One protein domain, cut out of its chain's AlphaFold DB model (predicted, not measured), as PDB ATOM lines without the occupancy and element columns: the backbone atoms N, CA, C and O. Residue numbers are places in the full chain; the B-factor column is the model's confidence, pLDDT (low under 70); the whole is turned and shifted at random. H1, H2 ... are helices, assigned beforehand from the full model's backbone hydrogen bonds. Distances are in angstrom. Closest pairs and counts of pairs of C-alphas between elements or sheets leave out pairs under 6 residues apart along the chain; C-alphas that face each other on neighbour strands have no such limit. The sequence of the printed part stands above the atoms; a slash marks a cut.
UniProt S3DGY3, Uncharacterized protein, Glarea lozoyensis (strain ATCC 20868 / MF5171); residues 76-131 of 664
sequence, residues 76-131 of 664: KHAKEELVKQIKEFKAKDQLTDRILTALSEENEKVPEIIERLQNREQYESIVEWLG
ATOM      1  N   LYS A  76     -63.550  17.647  16.188       51.19
ATOM      2  CA  LYS A  76     -63.627  16.184  16.212       51.19
ATOM      3  C   LYS A  76     -65.050  15.656  16.458       51.19
ATOM      4  O   LYS A  76     -65.453  14.762  15.728       51.19
ATOM      5  N   HIS A  77     -65.814  16.234  17.390       49.25
ATOM      6  CA  HIS A  77     -67.194  15.815  17.672       49.25
ATOM      7  C   HIS A  77     -68.158  16.184  16.540       49.25
ATOM      8  O   HIS A  77     -68.953  15.344  16.133       49.25
ATOM      9  N   ALA A  78     -68.035  17.383  15.959       56.06
ATOM     10  CA  ALA A  78     -68.818  17.754  14.777       56.06
ATOM     11  C   ALA A  78     -68.544  16.799  13.597       56.06
ATOM     12  O   ALA A  78     -69.466  16.345  12.923       56.06
ATOM     13  N   LYS A  79     -67.278  16.414  13.387       58.00
ATOM     14  CA  LYS A  79     -66.899  15.410  12.382       58.00
ATOM     15  C   LYS A  79     -67.406  14.001  12.719       58.00
ATOM     16  O   LYS A  79     -67.776  13.270  11.807       58.00
ATOM     17  N   GLU A  80     -67.402  13.605  13.989       66.25
ATOM     18  CA  GLU A  80     -67.927  12.311  14.445       66.25
ATOM     19  C   GLU A  80     -69.448  12.221  14.229       66.25
ATOM     20  O   GLU A  80     -69.914  11.213  13.698       66.25
ATOM     21  N   GLU A  81     -70.198  13.289  14.515       68.25
ATOM     22  CA  GLU A  81     -71.646  13.351  14.275       68.25
ATOM     23  C   GLU A  81     -71.986  13.394  12.774       68.25
ATOM     24  O   GLU A  81     -72.848  12.645  12.326       68.25
ATOM     25  N   LEU A  82     -71.247  14.155  11.955       65.25
ATOM     26  CA  LEU A  82     -71.405  14.119  10.490       65.25
ATOM     27  C   LEU A  82     -71.118  12.721   9.911       65.25
ATOM     28  O   LEU A  82     -71.838  12.245   9.035       65.25
ATOM     29  N   VAL A  83     -70.095  12.019  10.412       74.69
ATOM     30  CA  VAL A  83     -69.795  10.634  10.000       74.69
ATOM     31  C   VAL A  83     -70.889   9.657  10.448       74.69
ATOM     32  O   VAL A  83     -71.161   8.691   9.733       74.69
ATOM     33  N   LYS A  84     -71.531   9.896  11.596       80.94
ATOM     34  CA  LYS A  84     -72.687   9.124  12.069       80.94
ATOM     35  C   LYS A  84     -73.916   9.360  11.181       80.94
ATOM     36  O   LYS A  84     -74.453   8.389  10.656       80.94
ATOM     37  N   GLN A  85     -74.267  10.614  10.896       75.00
ATOM     38  CA  GLN A  85     -75.366  10.960   9.985       75.00
ATOM     39  C   GLN A  85     -75.160  10.363   8.584       75.00
ATOM     40  O   GLN A  85     -76.076   9.767   8.029       75.00
ATOM     41  N   ILE A  86     -73.942  10.411   8.027       76.94
ATOM     42  CA  ILE A  86     -73.628   9.772   6.732       76.94
ATOM     43  C   ILE A  86     -73.871   8.251   6.760       76.94
ATOM     44  O   ILE A  86     -74.262   7.679   5.742       76.94
ATOM     45  N   LYS A  87     -73.648   7.573   7.895       78.56
ATOM     46  CA  LYS A  87     -73.968   6.141   8.039       78.56
ATOM     47  C   LYS A  87     -75.474   5.899   8.119       78.56
ATOM     48  O   LYS A  87     -75.953   4.983   7.461       78.56
ATOM     49  N   GLU A  88     -76.204   6.721   8.870       80.50
ATOM     50  CA  GLU A  88     -77.667   6.646   8.985       80.50
ATOM     51  C   GLU A  88     -78.349   6.894   7.628       80.50
ATOM     52  O   GLU A  88     -79.183   6.095   7.205       80.50
ATOM     53  N   PHE A  89     -77.921   7.920   6.882       71.94
ATOM     54  CA  PHE A  89     -78.406   8.168   5.522       71.94
ATOM     55  C   PHE A  89     -78.118   6.993   4.583       71.94
ATOM     56  O   PHE A  89     -79.025   6.558   3.884       71.94
ATOM     57  N   LYS A  90     -76.907   6.415   4.607       77.25
ATOM     58  CA  LYS A  90     -76.578   5.240   3.775       77.25
ATOM     59  C   LYS A  90     -77.372   3.986   4.138       77.25
ATOM     60  O   LYS A  90     -77.693   3.211   3.243       77.25
ATOM     61  N   ALA A  91     -77.696   3.777   5.413       77.31
ATOM     62  CA  ALA A  91     -78.569   2.678   5.820       77.31
ATOM     63  C   ALA A  91     -79.989   2.873   5.263       77.31
ATOM     64  O   ALA A  91     -80.567   1.945   4.705       77.31
ATOM     65  N   LYS A  92     -80.520   4.099   5.333       76.31
ATOM     66  CA  LYS A  92     -81.835   4.439   4.777       76.31
ATOM     67  C   LYS A  92     -81.883   4.341   3.246       76.31
ATOM     68  O   LYS A  92     -82.883   3.875   2.703       76.31
ATOM     69  N   ASP A  93     -80.801   4.708   2.568       78.62
ATOM     70  CA  ASP A  93     -80.626   4.556   1.117       78.62
ATOM     71  C   ASP A  93     -80.721   3.069   0.719       78.62
ATOM     72  O   ASP A  93     -81.544   2.688  -0.108       78.62
ATOM     73  N   GLN A  94     -80.004   2.189   1.431       79.38
ATOM     74  CA  GLN A  94     -80.043   0.733   1.223       79.38
ATOM     75  C   GLN A  94     -81.415   0.095   1.494       79.38
ATOM     76  O   GLN A  94     -81.796  -0.855   0.807       79.38
ATOM     77  N   LEU A  95     -82.164   0.583   2.488       82.56
ATOM     78  CA  LEU A  95     -83.548   0.153   2.720       82.56
ATOM     79  C   LEU A  95     -84.463   0.591   1.567       82.56
ATOM     80  O   LEU A  95     -85.295  -0.193   1.111       82.56
ATOM     81  N   THR A  96     -84.275   1.816   1.070       81.12
ATOM     82  CA  THR A  96     -85.042   2.364  -0.058       81.12
ATOM     83  C   THR A  96     -84.787   1.564  -1.334       81.12
ATOM     84  O   THR A  96     -85.742   1.100  -1.955       81.12
ATOM     85  N   ASP A  97     -83.520   1.304  -1.670       81.31
ATOM     86  CA  ASP A  97     -83.128   0.494  -2.827       81.31
ATOM     87  C   ASP A  97     -83.739  -0.911  -2.785       81.31
ATOM     88  O   ASP A  97     -84.277  -1.371  -3.789       81.31
ATOM     89  N   ARG A  98     -83.749  -1.581  -1.621       79.88
ATOM     90  CA  ARG A  98     -84.391  -2.901  -1.473       79.88
ATOM     91  C   ARG A  98     -85.890  -2.866  -1.776       79.88
ATOM     92  O   ARG A  98     -86.389  -3.779  -2.432       79.88
ATOM     93  N   ILE A  99     -86.601  -1.828  -1.330       82.19
ATOM     94  CA  ILE A  99     -88.030  -1.649  -1.632       82.19
ATOM     95  C   ILE A  99     -88.223  -1.374  -3.130       82.19
ATOM     96  O   ILE A  99     -89.087  -1.986  -3.751       82.19
ATOM     97  N   LEU A 100     -87.398  -0.514  -3.736       81.00
ATOM     98  CA  LEU A 100     -87.468  -0.213  -5.169       81.00
ATOM     99  C   LEU A 100     -87.145  -1.434  -6.044       81.00
ATOM    100  O   LEU A 100     -87.828  -1.656  -7.044       81.00
ATOM    101  N   THR A 101     -86.166  -2.263  -5.667       81.31
ATOM    102  CA  THR A 101     -85.877  -3.540  -6.339       81.31
ATOM    103  C   THR A 101     -87.061  -4.502  -6.217       81.31
ATOM    104  O   THR A 101     -87.527  -5.009  -7.234       81.31
ATOM    105  N   ALA A 102     -87.630  -4.675  -5.018       77.31
ATOM    106  CA  ALA A 102     -88.803  -5.531  -4.800       77.31
ATOM    107  C   ALA A 102     -90.086  -5.045  -5.513       77.31
ATOM    108  O   ALA A 102     -90.987  -5.846  -5.754       77.31
ATOM    109  N   LEU A 103     -90.168  -3.753  -5.854       76.00
ATOM    110  CA  LEU A 103     -91.216  -3.166  -6.702       76.00
ATOM    111  C   LEU A 103     -90.934  -3.288  -8.211       76.00
ATOM    112  O   LEU A 103     -91.853  -3.109  -9.008       76.00
ATOM    113  N   SER A 104     -89.681  -3.540  -8.604       74.38
ATOM    114  CA  SER A 104     -89.242  -3.609 -10.007       74.38
ATOM    115  C   SER A 104     -89.167  -5.041 -10.546       74.38
ATOM    116  O   SER A 104     -89.250  -5.245 -11.755       74.38
ATOM    117  N   GLU A 105     -89.001  -6.034  -9.672       70.94
ATOM    118  CA  GLU A 105     -89.128  -7.453 -10.010       70.94
ATOM    119  C   GLU A 105     -90.615  -7.852 -10.112       70.94
ATOM    120  O   GLU A 105     -91.441  -7.376  -9.331       70.94
ATOM    121  N   GLU A 106     -90.972  -8.748 -11.045       57.19
ATOM    122  CA  GLU A 106     -92.336  -9.300 -11.181       57.19
ATOM    123  C   GLU A 106     -92.660 -10.257 -10.018       57.19
ATOM    124  O   GLU A 106     -92.666 -11.480 -10.149       57.19
ATOM    125  N   ASN A 107     -92.887  -9.679  -8.841       60.03
ATOM    126  CA  ASN A 107     -93.059 -10.381  -7.578       60.03
ATOM    127  C   ASN A 107     -94.533 -10.313  -7.141       60.03
ATOM    128  O   ASN A 107     -95.130  -9.235  -7.121       60.03
ATOM    129  N   GLU A 108     -95.134 -11.435  -6.726       65.31
ATOM    130  CA  GLU A 108     -96.566 -11.498  -6.348       65.31
ATOM    131  C   GLU A 108     -96.932 -10.565  -5.170       65.31
ATOM    132  O   GLU A 108     -98.100 -10.258  -4.939       65.31
ATOM    133  N   LYS A 109     -95.917 -10.072  -4.448       70.56
ATOM    134  CA  LYS A 109     -96.010  -9.189  -3.280       70.56
ATOM    135  C   LYS A 109     -96.210  -7.697  -3.589       70.56
ATOM    136  O   LYS A 109     -96.528  -6.949  -2.666       70.56
ATOM    137  N   VAL A 110     -96.035  -7.237  -4.834       79.44
ATOM    138  CA  VAL A 110     -96.072  -5.796  -5.190       79.44
ATOM    139  C   VAL A 110     -97.319  -5.041  -4.678       79.44
ATOM    140  O   VAL A 110     -97.141  -3.953  -4.123       79.44
ATOM    141  N   PRO A 111     -98.558  -5.574  -4.763       78.56
ATOM    142  CA  PRO A 111     -99.742  -4.885  -4.234       78.56
ATOM    143  C   PRO A 111     -99.668  -4.628  -2.719       78.56
ATOM    144  O   PRO A 111    -100.024  -3.546  -2.255       78.56
ATOM    145  N   GLU A 112     -99.139  -5.590  -1.958       77.75
ATOM    146  CA  GLU A 112     -99.002  -5.523  -0.496       77.75
ATOM    147  C   GLU A 112     -97.876  -4.569  -0.047       77.75
ATOM    148  O   GLU A 112     -97.923  -4.031   1.060       77.75
ATOM    149  N   ILE A 113     -96.864  -4.334  -0.893       81.56
ATOM    150  CA  ILE A 113     -95.828  -3.311  -0.653       81.56
ATOM    151  C   ILE A 113     -96.441  -1.913  -0.811       81.56
ATOM    152  O   ILE A 113     -96.210  -1.033   0.020       81.56
ATOM    153  N   ILE A 114     -97.249  -1.710  -1.858       81.69
ATOM    154  CA  ILE A 114     -97.914  -0.428  -2.130       81.69
ATOM    155  C   ILE A 114     -98.899  -0.076  -1.004       81.69
ATOM    156  O   ILE A 114     -98.915   1.071  -0.560       81.69
ATOM    157  N   GLU A 115     -99.663  -1.046  -0.493       82.31
ATOM    158  CA  GLU A 115    -100.577  -0.839   0.638       82.31
ATOM    159  C   GLU A 115     -99.834  -0.396   1.916       82.31
ATOM    160  O   GLU A 115    -100.210   0.599   2.539       82.31
ATOM    161  N   ARG A 116     -98.713  -1.046   2.269       82.00
ATOM    162  CA  ARG A 116     -97.891  -0.658   3.436       82.00
ATOM    163  C   ARG A 116     -97.268   0.732   3.303       82.00
ATOM    164  O   ARG A 116     -97.242   1.496   4.270       82.00
ATOM    165  N   LEU A 117     -96.823   1.100   2.098       81.19
ATOM    166  CA  LEU A 117     -96.332   2.450   1.804       81.19
ATOM    167  C   LEU A 117     -97.446   3.504   1.927       81.19
ATOM    168  O   LEU A 117     -97.213   4.577   2.485       81.19
ATOM    169  N   GLN A 118     -98.666   3.203   1.470       82.06
ATOM    170  CA  GLN A 118     -99.832   4.085   1.632       82.06
ATOM    171  C   GLN A 118    -100.236   4.247   3.108       82.06
ATOM    172  O   GLN A 118    -100.573   5.354   3.532       82.06
ATOM    173  N   ASN A 119    -100.103   3.185   3.908       84.69
ATOM    174  CA  ASN A 119    -100.334   3.191   5.357       84.69
ATOM    175  C   ASN A 119     -99.207   3.859   6.177       84.69
ATOM    176  O   ASN A 119     -99.329   3.975   7.397       84.69
ATOM    177  N   ARG A 120     -98.144   4.365   5.526       77.44
ATOM    178  CA  ARG A 120     -96.983   5.040   6.147       77.44
ATOM    179  C   ARG A 120     -96.201   4.168   7.140       77.44
ATOM    180  O   ARG A 120     -95.657   4.678   8.125       77.44
ATOM    181  N   GLU A 121     -96.116   2.867   6.878       84.81
ATOM    182  CA  GLU A 121     -95.223   1.982   7.632       84.81
ATOM    183  C   GLU A 121     -93.749   2.398   7.452       84.81
ATOM    184  O   GLU A 121     -93.363   2.979   6.435       84.81
ATOM    185  N   GLN A 122     -92.920   2.152   8.470       82.44
ATOM    186  CA  GLN A 122     -91.493   2.494   8.418       82.44
ATOM    187  C   GLN A 122     -90.756   1.559   7.449       82.44
ATOM    188  O   GLN A 122     -91.031   0.358   7.414       82.44
ATOM    189  N   TYR A 123     -89.801   2.097   6.684       81.00
ATOM    190  CA  TYR A 123     -89.093   1.362   5.627       81.00
ATOM    191  C   TYR A 123     -88.390   0.102   6.146       81.00
ATOM    192  O   TYR A 123     -88.381  -0.925   5.473       81.00
ATOM    193  N   GLU A 124     -87.868   0.164   7.369       82.12
ATOM    194  CA  GLU A 124     -87.264  -0.945   8.104       82.12
ATOM    195  C   GLU A 124     -88.230  -2.137   8.209       82.12
ATOM    196  O   GLU A 124     -87.861  -3.259   7.878       82.12
ATOM    197  N   SER A 125     -89.490  -1.881   8.581       80.62
ATOM    198  CA  SER A 125     -90.525  -2.910   8.760       80.62
ATOM    199  C   SER A 125     -90.984  -3.512   7.428       80.62
ATOM    200  O   SER A 125     -91.254  -4.711   7.350       80.62
ATOM    201  N   ILE A 126     -91.010  -2.705   6.361       81.81
ATOM    202  CA  ILE A 126     -91.335  -3.163   5.003       81.81
ATOM    203  C   ILE A 126     -90.215  -4.076   4.471       81.81
ATOM    204  O   ILE A 126     -90.497  -5.132   3.906       81.81
ATOM    205  N   VAL A 127     -88.944  -3.718   4.686       82.06
ATOM    206  CA  VAL A 127     -87.788  -4.547   4.291       82.06
ATOM    207  C   VAL A 127     -87.683  -5.823   5.131       82.06
ATOM    208  O   VAL A 127     -87.359  -6.879   4.588       82.06
ATOM    209  N   GLU A 128     -87.993  -5.764   6.425       79.62
ATOM    210  CA  GLU A 128     -88.042  -6.939   7.304       79.62
ATOM    211  C   GLU A 128     -89.120  -7.943   6.849       79.62
ATOM    212  O   GLU A 128     -88.850  -9.142   6.756       79.62
ATOM    213  N   TRP A 129     -90.300  -7.453   6.446       81.81
ATOM    214  CA  TRP A 129     -91.378  -8.266   5.866       81.81
ATOM    215  C   TRP A 129     -91.020  -8.900   4.505       81.81
ATOM    216  O   TRP A 129     -91.497  -9.993   4.176       81.81
ATOM    217  N   LEU A 130     -90.160  -8.256   3.706       78.81
ATOM    218  CA  LEU A 130     -89.714  -8.799   2.416       78.81
ATOM    219  C   LEU A 130     -88.829 -10.051   2.565       78.81
ATOM    220  O   LEU A 130     -88.901 -10.933   1.703       78.81
ATOM    221  N   GLY A 131     -88.116 -10.187   3.687       63.19
ATOM    222  CA  GLY A 131     -87.419 -11.409   4.097       63.19
ATOM    223  C   GLY A 131     -85.913 -11.426   3.801       63.19
ATOM    224  O   GLY A 131     -85.444 -11.012   2.744       63.19
TER     225      GLY A 131
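This is residues 76 to 131 of the 664 residues of an uncharacterized protein of Glarea lozoyensis (strain ATCC 20868 / MF5171) (UniProt S3DGY3). One long helix, H1, has a small head at its later end, where the chain folds back in two short helices, H2 and H3; residues 76 to 90 of H1 stick out as an arm and make much of the length. The printed part has 56 residues, with three named helices in the order H1, H2, H3 and no named strand; its class is all helix, with 46 of the 56 printed residues in the helices, and it is loose, with a radius of gyration of the C-alphas of 14.5 A and spans of 48 by 21 by 16 A.

H1, residues 76 to 104, touches H3, residues 123 to 130, with residues 92 to 102 alone, at a steep tilt of 40 degrees, the same way; the closest C-alphas, Leu 95 and Tyr 123, are 6.4 A apart. H2, residues 110 to 118, and H1 only just touch, with 3 pairs of C-alphas within 8 A, only at the corner by their link, closest at Leu 103 and Val 110, 5.7 A. H2 and H3 are close but not clearly touching, closest C-alphas Arg 116 and Ile 126, 7.2 A, at a shallow tilt of 23 degrees, opposite ways. In H1, H2 and H3 every O i to N i+4 pair is within hydrogen-bond range.

H1 runs 41.7 A from C-alpha 76 at (-63.627, 16.184, 16.212); H2 measures 12.6 A; H3 measures 10.7 A, ending at C-alpha 130 (-89.714, -8.799, 2.416).

The printed part has no cut, and both links are tight. The pLDDT is under 70 at residues 76 to 82, 106 to 108 and 131.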